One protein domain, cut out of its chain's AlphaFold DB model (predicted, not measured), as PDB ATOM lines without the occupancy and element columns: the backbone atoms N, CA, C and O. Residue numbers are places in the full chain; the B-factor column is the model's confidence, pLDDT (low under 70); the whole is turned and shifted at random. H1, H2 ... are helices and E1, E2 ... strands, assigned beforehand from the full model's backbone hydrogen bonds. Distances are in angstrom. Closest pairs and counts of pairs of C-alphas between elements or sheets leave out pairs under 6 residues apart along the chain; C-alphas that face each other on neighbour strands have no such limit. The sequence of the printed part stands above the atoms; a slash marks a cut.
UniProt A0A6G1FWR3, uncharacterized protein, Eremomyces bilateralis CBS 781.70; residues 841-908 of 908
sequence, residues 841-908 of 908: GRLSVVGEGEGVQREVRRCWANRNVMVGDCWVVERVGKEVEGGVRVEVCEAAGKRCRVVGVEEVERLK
ATOM      1  N   GLY A 841     108.446  81.634 142.154       83.69
ATOM      2  CA  GLY A 841     108.360  83.086 142.065       83.69
ATOM      3  C   GLY A 841     109.386  83.646 141.079       83.69
ATOM      4  O   GLY A 841     110.509  83.151 140.975       83.69
ATOM      5  N   ARG A 842     109.024  84.703 140.345       84.56
ATOM      6  CA  ARG A 842     109.942  85.348 139.397       84.56
ATOM      7  C   ARG A 842     110.010  86.854 139.586       84.56
ATOM      8  O   ARG A 842     108.985  87.535 139.638       84.56
ATOM      9  N   LEU A 843     111.237  87.366 139.590       83.69
ATOM     10  CA  LEU A 843     111.550  88.789 139.547       83.69
ATOM     11  C   LEU A 843     112.208  89.118 138.205       83.69
ATOM     12  O   LEU A 843     113.353  88.748 137.968       83.69
ATOM     13  N   SER A 844     111.500  89.813 137.321       80.44
ATOM     14  CA  SER A 844     112.047  90.242 136.031       80.44
ATOM     15  C   SER A 844     112.488  91.706 136.122       80.44
ATOM     16  O   SER A 844     111.676  92.601 136.358       80.44
ATOM     17  N   VAL A 845     113.778  91.971 135.927       80.50
ATOM     18  CA  VAL A 845     114.348  93.323 135.884       80.50
ATOM     19  C   VAL A 845     114.507  93.739 134.424       80.50
ATOM     20  O   VAL A 845     115.361  93.221 133.702       80.50
ATOM     21  N   VAL A 846     113.671  94.677 133.979       77.62
ATOM     22  CA  VAL A 846     113.604  95.150 132.594       77.62
ATOM     23  C   VAL A 846     114.351  96.476 132.451       77.62
ATOM     24  O   VAL A 846     114.046  97.443 133.154       77.62
ATOM     25  N   GLY A 847     115.303  96.540 131.522       73.19
ATOM     26  CA  GLY A 847     116.040  97.759 131.184       73.19
ATOM     27  C   GLY A 847     117.449  97.477 130.663       73.19
ATOM     28  O   GLY A 847     117.854  96.324 130.508       73.19
ATOM     29  N   GLU A 848     118.241  98.538 130.485       72.12
ATOM     30  CA  GLU A 848     119.660  98.454 130.114       72.12
ATOM     31  C   GLU A 848     120.558  99.343 130.997       72.12
ATOM     32  O   GLU A 848     120.086 100.221 131.722       72.12
ATOM     33  N   GLY A 849     121.871  99.094 130.956       73.62
ATOM     34  CA  GLY A 849     122.882  99.868 131.690       73.62
ATOM     35  C   GLY A 849     123.061  99.503 133.173       73.62
ATOM     36  O   GLY A 849     122.511  98.522 133.678       73.62
ATOM     37  N   GLU A 850     123.862 100.303 133.886       72.12
ATOM     38  CA  GLU A 850     124.256 100.060 135.289       72.12
ATOM     39  C   GLU A 850     123.085 100.078 136.280       72.12
ATOM     40  O   GLU A 850     123.136  99.413 137.318       72.12
ATOM     41  N   GLY A 851     122.009 100.804 135.960       75.19
ATOM     42  CA  GLY A 851     120.797 100.827 136.778       75.19
ATOM     43  C   GLY A 851     120.182  99.436 136.944       75.19
ATOM     44  O   GLY A 851     119.686  99.111 138.018       75.19
ATOM     45  N   VAL A 852     120.272  98.585 135.917       79.69
ATOM     46  CA  VAL A 852     119.707  97.228 135.943       79.69
ATOM     47  C   VAL A 852     120.494  96.336 136.882       79.69
ATOM     48  O   VAL A 852     119.903  95.629 137.686       79.69
ATOM     49  N   GLN A 853     121.824  96.412 136.830       78.81
ATOM     50  CA  GLN A 853     122.685  95.634 137.721       78.81
ATOM     51  C   GLN A 853     122.458  96.002 139.188       78.81
ATOM     52  O   GLN A 853     122.447  95.141 140.064       78.81
ATOM     53  N   ARG A 854     122.198  97.286 139.461       81.44
ATOM     54  CA  ARG A 854     121.815  97.744 140.799       81.44
ATOM     55  C   ARG A 854     120.490  97.136 141.261       81.44
ATOM     56  O   ARG A 854     120.418  96.684 142.399       81.44
ATOM     57  N   GLU A 855     119.464  97.114 140.413       82.50
ATOM     58  CA  GLU A 855     118.169  96.527 140.781       82.50
ATOM     59  C   GLU A 855     118.219  94.994 140.882       82.50
ATOM     60  O   GLU A 855     117.599  94.431 141.781       82.50
ATOM     61  N   VAL A 856     119.015  94.310 140.053       84.50
ATOM     62  CA  VAL A 856     119.272  92.863 140.189       84.50
ATOM     63  C   VAL A 856     119.918  92.563 141.541       84.50
ATOM     64  O   VAL A 856     119.403  91.730 142.285       84.50
ATOM     65  N   ARG A 857     120.977  93.294 141.920       84.38
ATOM     66  CA  ARG A 857     121.582  93.170 143.258       84.38
ATOM     67  C   ARG A 857     120.574  93.403 144.377       84.38
ATOM     68  O   ARG A 857     120.591  92.690 145.370       84.38
ATOM     69  N   ARG A 858     119.663  94.368 144.218       82.88
ATOM     70  CA  ARG A 858     118.599  94.623 145.203       82.88
ATOM     71  C   ARG A 858     117.587  93.488 145.303       82.88
ATOM     72  O   ARG A 858     117.150  93.204 146.414       82.88
ATOM     73  N   CYS A 859     117.232  92.838 144.195       83.88
ATOM     74  CA  CYS A 859     116.382  91.643 144.219       83.88
ATOM     75  C   CYS A 859     117.054  90.532 145.037       83.88
ATOM     76  O   CYS A 859     116.439  89.970 145.939       83.88
ATOM     77  N   TRP A 860     118.349  90.309 144.804       87.19
ATOM     78  CA  TRP A 860     119.169  89.368 145.570       87.19
ATOM     79  C   TRP A 860     119.533  89.853 146.982       87.19
ATOM     80  O   TRP A 860     120.047  89.086 147.778       87.19
ATOM     81  N   ALA A 861     119.250  91.095 147.373       85.19
ATOM     82  CA  ALA A 861     119.404  91.505 148.772       85.19
ATOM     83  C   ALA A 861     118.267  90.958 149.660       85.19
ATOM     84  O   ALA A 861     118.376  90.975 150.888       85.19
ATOM     85  N   ASN A 862     117.171  90.475 149.061       81.94
ATOM     86  CA  ASN A 862     116.086  89.827 149.785       81.94
ATOM     87  C   ASN A 862     116.509  88.407 150.200       81.94
ATOM     88  O   ASN A 862     116.864  87.575 149.364       81.94
ATOM     89  N   ARG A 863     116.434  88.115 151.504       81.06
ATOM     90  CA  ARG A 863     116.820  86.804 152.042       81.06
ATOM     91  C   ARG A 863     115.978  85.654 151.478       81.06
ATOM     92  O   ARG A 863     116.536  84.591 151.285       81.06
ATOM     93  N   ASN A 864     114.699  85.867 151.163       78.69
ATOM     94  CA  ASN A 864     113.824  84.833 150.599       78.69
ATOM     95  C   ASN A 864     114.169  84.506 149.145       78.69
ATOM     96  O   ASN A 864     113.898  83.410 148.672       78.69
ATOM     97  N   VAL A 865     114.768  85.464 148.437       80.44
ATOM     98  CA  VAL A 865     115.270  85.259 147.076       80.44
ATOM     99  C   VAL A 865     116.635  84.570 147.124       80.44
ATOM    100  O   VAL A 865     116.937  83.737 146.283       80.44
ATOM    101  N   MET A 866     117.464  84.898 148.119       83.19
ATOM    102  CA  MET A 866     118.786  84.288 148.294       83.19
ATOM    103  C   MET A 866     118.769  82.894 148.908       83.19
ATOM    104  O   MET A 866     119.693  82.122 148.654       83.19
ATOM    105  N   VAL A 867     117.787  82.612 149.762       78.56
ATOM    106  CA  VAL A 867     117.695  81.382 150.545       78.56
ATOM    107  C   VAL A 867     116.515  80.572 150.032       78.56
ATOM    108  O   VAL A 867     115.360  80.906 150.272       78.56
ATOM    109  N   GLY A 868     116.839  79.489 149.339       69.19
ATOM    110  CA  GLY A 868     115.878  78.604 148.690       69.19
ATOM    111  C   GLY A 868     115.843  78.811 147.182       69.19
ATOM    112  O   GLY A 868     116.212  79.863 146.666       69.19
ATOM    113  N   ASP A 869     115.406  77.779 146.479       80.50
ATOM    114  CA  ASP A 869     115.449  77.728 145.021       80.50
ATOM    115  C   ASP A 869     114.080  78.085 144.400       80.50
ATOM    116  O   ASP A 869     113.915  78.094 143.178       80.50
ATOM    117  N   CYS A 870     113.093  78.435 145.238       83.88
ATOM    118  CA  CYS A 870     111.719  78.783 144.855       83.88
ATOM    119  C   CYS A 870     111.574  80.153 144.166       83.88
ATOM    120  O   CYS A 870     110.457  80.531 143.808       83.88
ATOM    121  N   TRP A 871     112.665  80.901 143.981       87.38
ATOM    122  CA  TRP A 871     112.676  82.180 143.275       87.38
ATOM    123  C   TRP A 871     113.746  82.209 142.187       87.38
ATOM    124  O   TRP A 871     114.847  81.689 142.356       87.38
ATOM    125  N   VAL A 872     113.435  82.881 141.078       89.88
ATOM    126  CA  VAL A 872     114.409  83.210 140.031       89.88
ATOM    127  C   VAL A 872     114.376  84.699 139.687       89.88
ATOM    128  O   VAL A 872     113.319  85.335 139.686       89.88
ATOM    129  N   VAL A 873     115.542  85.260 139.373       87.00
ATOM    130  CA  VAL A 873     115.703  86.642 138.911       87.00
ATOM    131  C   VAL A 873     116.120  86.634 137.444       87.00
ATOM    132  O   VAL A 873     117.146  86.066 137.082       87.00
ATOM    133  N   GLU A 874     115.330  87.269 136.585       83.81
ATOM    134  CA  GLU A 874     115.571  87.356 135.144       83.81
ATOM    135  C   GLU A 874     115.931  88.793 134.753       83.81
ATOM    136  O   GLU A 874     115.270  89.747 135.162       83.81
ATOM    137  N   ARG A 875     116.953  88.966 133.909       78.56
ATOM    138  CA  ARG A 875     117.296  90.264 133.316       78.56
ATOM    139  C   ARG A 875     116.755  90.355 131.892       78.56
ATOM    140  O   ARG A 875     117.150  89.579 131.029       78.56
ATOM    141  N   VAL A 876     115.928  91.362 131.615       71.00
ATOM    142  CA  VAL A 876     115.309  91.571 130.298       71.00
ATOM    143  C   VAL A 876     115.853  92.848 129.651       71.00
ATOM    144  O   VAL A 876     115.489  93.961 130.034       71.00
ATOM    145  N   GLY A 877     116.717  92.687 128.644       61.22
ATOM    146  CA  GLY A 877     117.336  93.785 127.886       61.22
ATOM    147  C   GLY A 877     116.386  94.421 126.867       61.22
ATOM    148  O   GLY A 877     116.470  94.136 125.677       61.22
ATOM    149  N   LYS A 878     115.435  95.236 127.330       60.62
ATOM    150  CA  LYS A 878     114.611  96.099 126.467       60.62
ATOM    151  C   LYS A 878     114.795  97.553 126.881       60.62
ATOM    152  O   LYS A 878     114.723  97.850 128.073       60.62
ATOM    153  N   GLU A 879     114.942  98.459 125.914       51.62
ATOM    154  CA  GLU A 879     114.775  99.893 126.164       51.62
ATOM    155  C   GLU A 879     113.343 100.160 126.644       51.62
ATOM    156  O   GLU A 879     112.358  99.795 125.997       51.62
ATOM    157  N   VAL A 880     113.224 100.781 127.813       57.25
ATOM    158  CA  VAL A 880     111.947 101.181 128.397       57.25
ATOM    159  C   VAL A 880     111.951 102.699 128.559       57.25
ATOM    160  O   VAL A 880     112.824 103.250 129.232       57.25
ATOM    161  N   GLU A 881     110.948 103.377 127.993       48.50
ATOM    162  CA  GLU A 881     110.668 104.782 128.313       48.50
ATOM    163  C   GLU A 881     110.412 104.916 129.826       48.50
ATOM    164  O   GLU A 881     109.408 104.422 130.342       48.50
ATOM    165  N   GLY A 882     111.343 105.553 130.545       58.66
ATOM    166  CA  GLY A 882     111.259 105.764 131.998       58.66
ATOM    167  C   GLY A 882     112.311 105.046 132.856       58.66
ATOM    168  O   GLY A 882     112.286 105.222 134.070       58.66
ATOM    169  N   GLY A 883     113.254 104.294 132.270       66.69
ATOM    170  CA  GLY A 883     114.380 103.684 133.000       66.69
ATOM    171  C   GLY A 883     114.164 102.215 133.394       66.69
ATOM    172  O   GLY A 883     113.486 101.475 132.687       66.69
ATOM    173  N   VAL A 884     114.782 101.772 134.497       67.81
ATOM    174  CA  VAL A 884     114.721 100.374 134.973       67.81
ATOM    175  C   VAL A 884     113.383 100.082 135.644       67.81
ATOM    176  O   VAL A 884     112.929 100.860 136.482       67.81
ATOM    177  N   ARG A 885     112.766  98.945 135.311       72.94
ATOM    178  CA  ARG A 885     111.527  98.466 135.941       72.94
ATOM    179  C   ARG A 885     111.715  97.075 136.523       72.94
ATOM    180  O   ARG A 885     112.365  96.237 135.905       72.94
ATOM    181  N   VAL A 886     111.093  96.825 137.671       70.75
ATOM    182  CA  VAL A 886     111.017  95.493 138.280       70.75
ATOM    183  C   VAL A 886     109.584  94.985 138.151       70.75
ATOM    184  O   VAL A 886     108.628  95.649 138.555       70.75
ATOM    185  N   GLU A 887     109.436  93.815 137.550       74.19
ATOM    186  CA  GLU A 887     108.178  93.090 137.425       74.19
ATOM    187  C   GLU A 887     108.223  91.885 138.364       74.19
ATOM    188  O   GLU A 887     109.085  91.017 138.237       74.19
ATOM    189  N   VAL A 888     107.292  91.838 139.316       71.25
ATOM    190  CA  VAL A 888     107.100  90.672 140.183       71.25
ATOM    191  C   VAL A 888     106.005  89.830 139.556       71.25
ATOM    192  O   VAL A 888     104.875  90.298 139.384       71.25
ATOM    193  N   CYS A 889     106.341  88.593 139.216       68.06
ATOM    194  CA  CYS A 889     105.375  87.574 138.854       68.06
ATOM    195  C   CYS A 889     105.268  86.608 140.029       68.06
ATOM    196  O   CYS A 889     106.175  85.812 140.283       68.06
ATOM    197  N   GLU A 890     104.156  86.716 140.754       61.34
ATOM    198  CA  GLU A 890     103.805  85.726 141.763       61.34
ATOM    199  C   GLU A 890     103.574  84.371 141.092       61.34
ATOM    200  O   GLU A 890     103.221  84.267 139.907       61.34
ATOM    201  N   ALA A 891     103.821  83.340 141.879       55.06
ATOM    202  CA  ALA A 891     103.916  81.972 141.445       55.06
ATOM    203  C   ALA A 891     102.652  81.483 140.686       55.06
ATOM    204  O   ALA A 891     101.537  81.985 140.859       55.06
ATOM    205  N   ALA A 892     102.862  80.576 139.722       48.25
ATOM    206  CA  ALA A 892     101.891  80.150 138.700       48.25
ATOM    207  C   ALA A 892     101.417  81.235 137.697       48.25
ATOM    208  O   ALA A 892     100.414  81.046 137.007       48.25
ATOM    209  N   GLY A 893     102.109  82.378 137.585       45.41
ATOM    210  CA  GLY A 893     101.894  83.359 136.506       45.41
ATOM    211  C   GLY A 893     100.529  84.062 136.522       45.41
ATOM    212  O   GLY A 893     100.170  84.748 135.564       45.41
ATOM    213  N   LYS A 894      99.749  83.912 137.601       47.06
ATOM    214  CA  LYS A 894      98.369  84.420 137.682       47.06
ATOM    215  C   LYS A 894      98.307  85.942 137.846       47.06
ATOM    216  O   LYS A 894      97.293  86.542 137.488       47.06
ATOM    217  N   ARG A 895      99.376  86.581 138.345       56.22
ATOM    218  CA  ARG A 895      99.494  88.042 138.506       56.22
ATOM    219  C   ARG A 895     100.950  88.492 138.340       56.22
ATOM    220  O   ARG A 895     101.751  88.338 139.255       56.22
ATOM    221  N   CYS A 896     101.280  89.078 137.192       63.47
ATOM    222  CA  CYS A 896     102.497  89.879 137.044       63.47
ATOM    223  C   CYS A 896     102.135  91.348 137.244       63.47
ATOM    224  O   CYS A 896     101.185  91.845 136.630       63.47
ATOM    225  N   ARG A 897     102.878  92.049 138.098       68.25
ATOM    226  CA  ARG A 897     102.683  93.479 138.332       68.25
ATOM    227  C   ARG A 897     104.020  94.201 138.345       68.25
ATOM    228  O   ARG A 897     104.995  93.715 138.913       68.25
ATOM    229  N   VAL A 898     104.047  95.371 137.709       67.94
ATOM    230  CA  VAL A 898     105.164  96.306 137.852       67.94
ATOM    231  C   VAL A 898     105.093  96.840 139.274       67.94
ATOM    232  O   VAL A 898     104.069  97.399 139.666       67.94
ATOM    233  N   VAL A 899     106.158  96.643 140.035       67.75
ATOM    234  CA  VAL A 899     106.258  97.145 141.405       67.75
ATOM    235  C   VAL A 899     107.203  98.335 141.444       67.75
ATOM    236  O   VAL A 899     108.223  98.375 140.752       67.75
ATOM    237  N   GLY A 900     106.838  99.337 142.242       59.38
ATOM    238  CA  GLY A 900     107.749 100.424 142.580       59.38
ATOM    239  C   GLY A 900     108.860  99.936 143.511       59.38
ATOM    240  O   GLY A 900     108.723  98.913 144.181       59.38
ATOM    241  N   VAL A 901     109.947 100.705 143.594       52.47
ATOM    242  CA  VAL A 901     111.119 100.392 144.434       52.47
ATOM    243  C   VAL A 901     110.735 100.158 145.907       52.47
ATOM    244  O   VAL A 901     111.252  99.242 146.537       52.47
ATOM    245  N   GLU A 902     109.777 100.922 146.438       49.31
ATOM    246  CA  GLU A 902     109.274 100.782 147.818       49.31
ATOM    247  C   GLU A 902     108.445  99.507 148.044       49.31
ATOM    248  O   GLU A 902     108.352  99.003 149.160       49.31
ATOM    249  N   GLU A 903     107.835  98.952 146.998       54.16
ATOM    250  CA  GLU A 903     107.006  97.753 147.115       54.16
ATOM    251  C   GLU A 903     107.833  96.465 147.037       54.16
ATOM    252  O   GLU A 903     107.505  95.493 147.713       54.16
ATOM    253  N   VAL A 904     108.967  96.489 146.327       52.62
ATOM    254  CA  VAL A 904     110.006  95.451 146.457       52.62
ATOM    255  C   VAL A 904     110.522  95.392 147.897       52.62
ATOM    256  O   VAL A 904     110.765  94.303 148.405       52.62
ATOM    257  N   GLU A 905     110.646  96.538 148.579       48.72
ATOM    258  CA  GLU A 905     111.017  96.578 150.001       48.72
ATOM    259  C   GLU A 905     109.929  96.041 150.930       48.72
ATOM    260  O   GLU A 905     110.250  95.474 151.963       48.72
ATOM    261  N   ARG A 906     108.653  96.187 150.568       49.75
ATOM    262  CA  ARG A 906     107.520  95.690 151.363       49.75
ATOM    263  C   ARG A 906     107.276  94.184 151.205       49.75
ATOM    264  O   ARG A 906     106.562  93.604 152.014       49.75
ATOM    265  N   LEU A 907     107.830  93.588 150.146       47.00
ATOM    266  CA  LEU A 907     107.929  92.140 149.930       47.00
ATOM    267  C   LEU A 907     109.167  91.521 150.627       47.00
ATOM    268  O   LEU A 907     109.340  90.302 150.566       47.00
ATOM    269  N   LYS A 908     110.047  92.337 151.234       40.78
ATOM    270  CA  LYS A 908     111.103  91.893 152.168       40.78
ATOM    271  C   LYS A 908     110.507  91.641 153.548       40.78
ATOM    272  O   LYS A 908     111.059  90.755 154.242       40.78
TER     273      LYS A 908
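Overview. This is residues 841 to 908 of the 908 residues of an uncharacterized protein of Eremomyces bilateralis CBS 781.70 (UniProt A0A6G1FWR3). A twisted sheet of four strands has two helices over one face, the longer H1 over E1 and the short H3 toward the E4 edge, running the same way; the other face is bare. The small helix H2 sits by the beginning of E2 and only grazes the sheet, and residues 877 to 884 make the loop from E2 to E3. The printed part has 68 residues with three named helices and four named strands, in the order E1, H1, H2, E2, E3, E4, H3; the class is mixed, helices and strands. The sheet runs E2, E1, E3, E4 and is mixed, E2 and E1 parallel and the other neighbours antiparallel. The whole is compact and rounded, with a radius of gyration of the C-alphas of 11.3 A and spans of 31 by 25 by 20 A.

Along the chain. In the sheet, E1 is residues 841 to 846, 16.2 A long, and begins at C-alpha 841 (108.360, 83.086, 142.065). E2, residues 871 to 876, is also 16.2 A long. E3 is residues 885 to 889, 12.8 A, and E4 residues 896 to 899, 9.3 A. H1, residues 850 to 860, is 15.7 A long and begins at C-alpha 850 (124.256, 100.060, 135.289). H2 is residues 863 to 866, 4.9 A. H3, residues 901 to 906, is 9.1 A long and ends at C-alpha 906 (107.520, 95.690, 151.363).

Arrangement. The sheet is only just strongly twisted, its C-alphas lying up to 4.2 A off the best plane. E1 and E2 are parallel at 19 degrees, with N 874 and O 843 2.8 A apart, within hydrogen-bond range. E1 and E3 are antiparallel at 160 degrees, with N 844 and O 887 at 2.8 A. E3 and E4 form a hairpin, antiparallel at 143 degrees, with N 888 and O 897 at 3.0 A. E1, H1, H2 and E2 make a strand-helix-strand unit, two parallel neighbour strands with helices between, and its crossover is right-handed. H1 is on the sheet at a height of 8.8 A, over E1 and along the strands, at 7 degrees to E1 on the local plane; the closest C-alphas of the two are those of Val 845 and Val 856, 6.6 A apart. H3 is on the same face, giving two layers, helices on one face of a sheet. Its height is 9.3 A, and it lies only just over E4, with 3 of its 6 C-alphas falling there. H1 and H3 are close but not clearly touching, at a shallow tilt of 3 degrees, the same way; their closest C-alphas, those of Cys 859 and Val 904, are 7.8 A apart. H2 and H3 are apart. In H1 and H3 every O i to N i+4 pair is within hydrogen-bond range; H2 is too short for such a pair.

Size, cuts and confidence. The C-alphas farthest apart, those of Gly 868 and Glu 881, are 33.6 A apart. The printed part has no cut and ends at the chain's last residue, Lys 908. No link is long. The mean pLDDT of the printed part is 70.1, and it is under 70 at residue 868, residues 877 to 884 and residues 889 to 908.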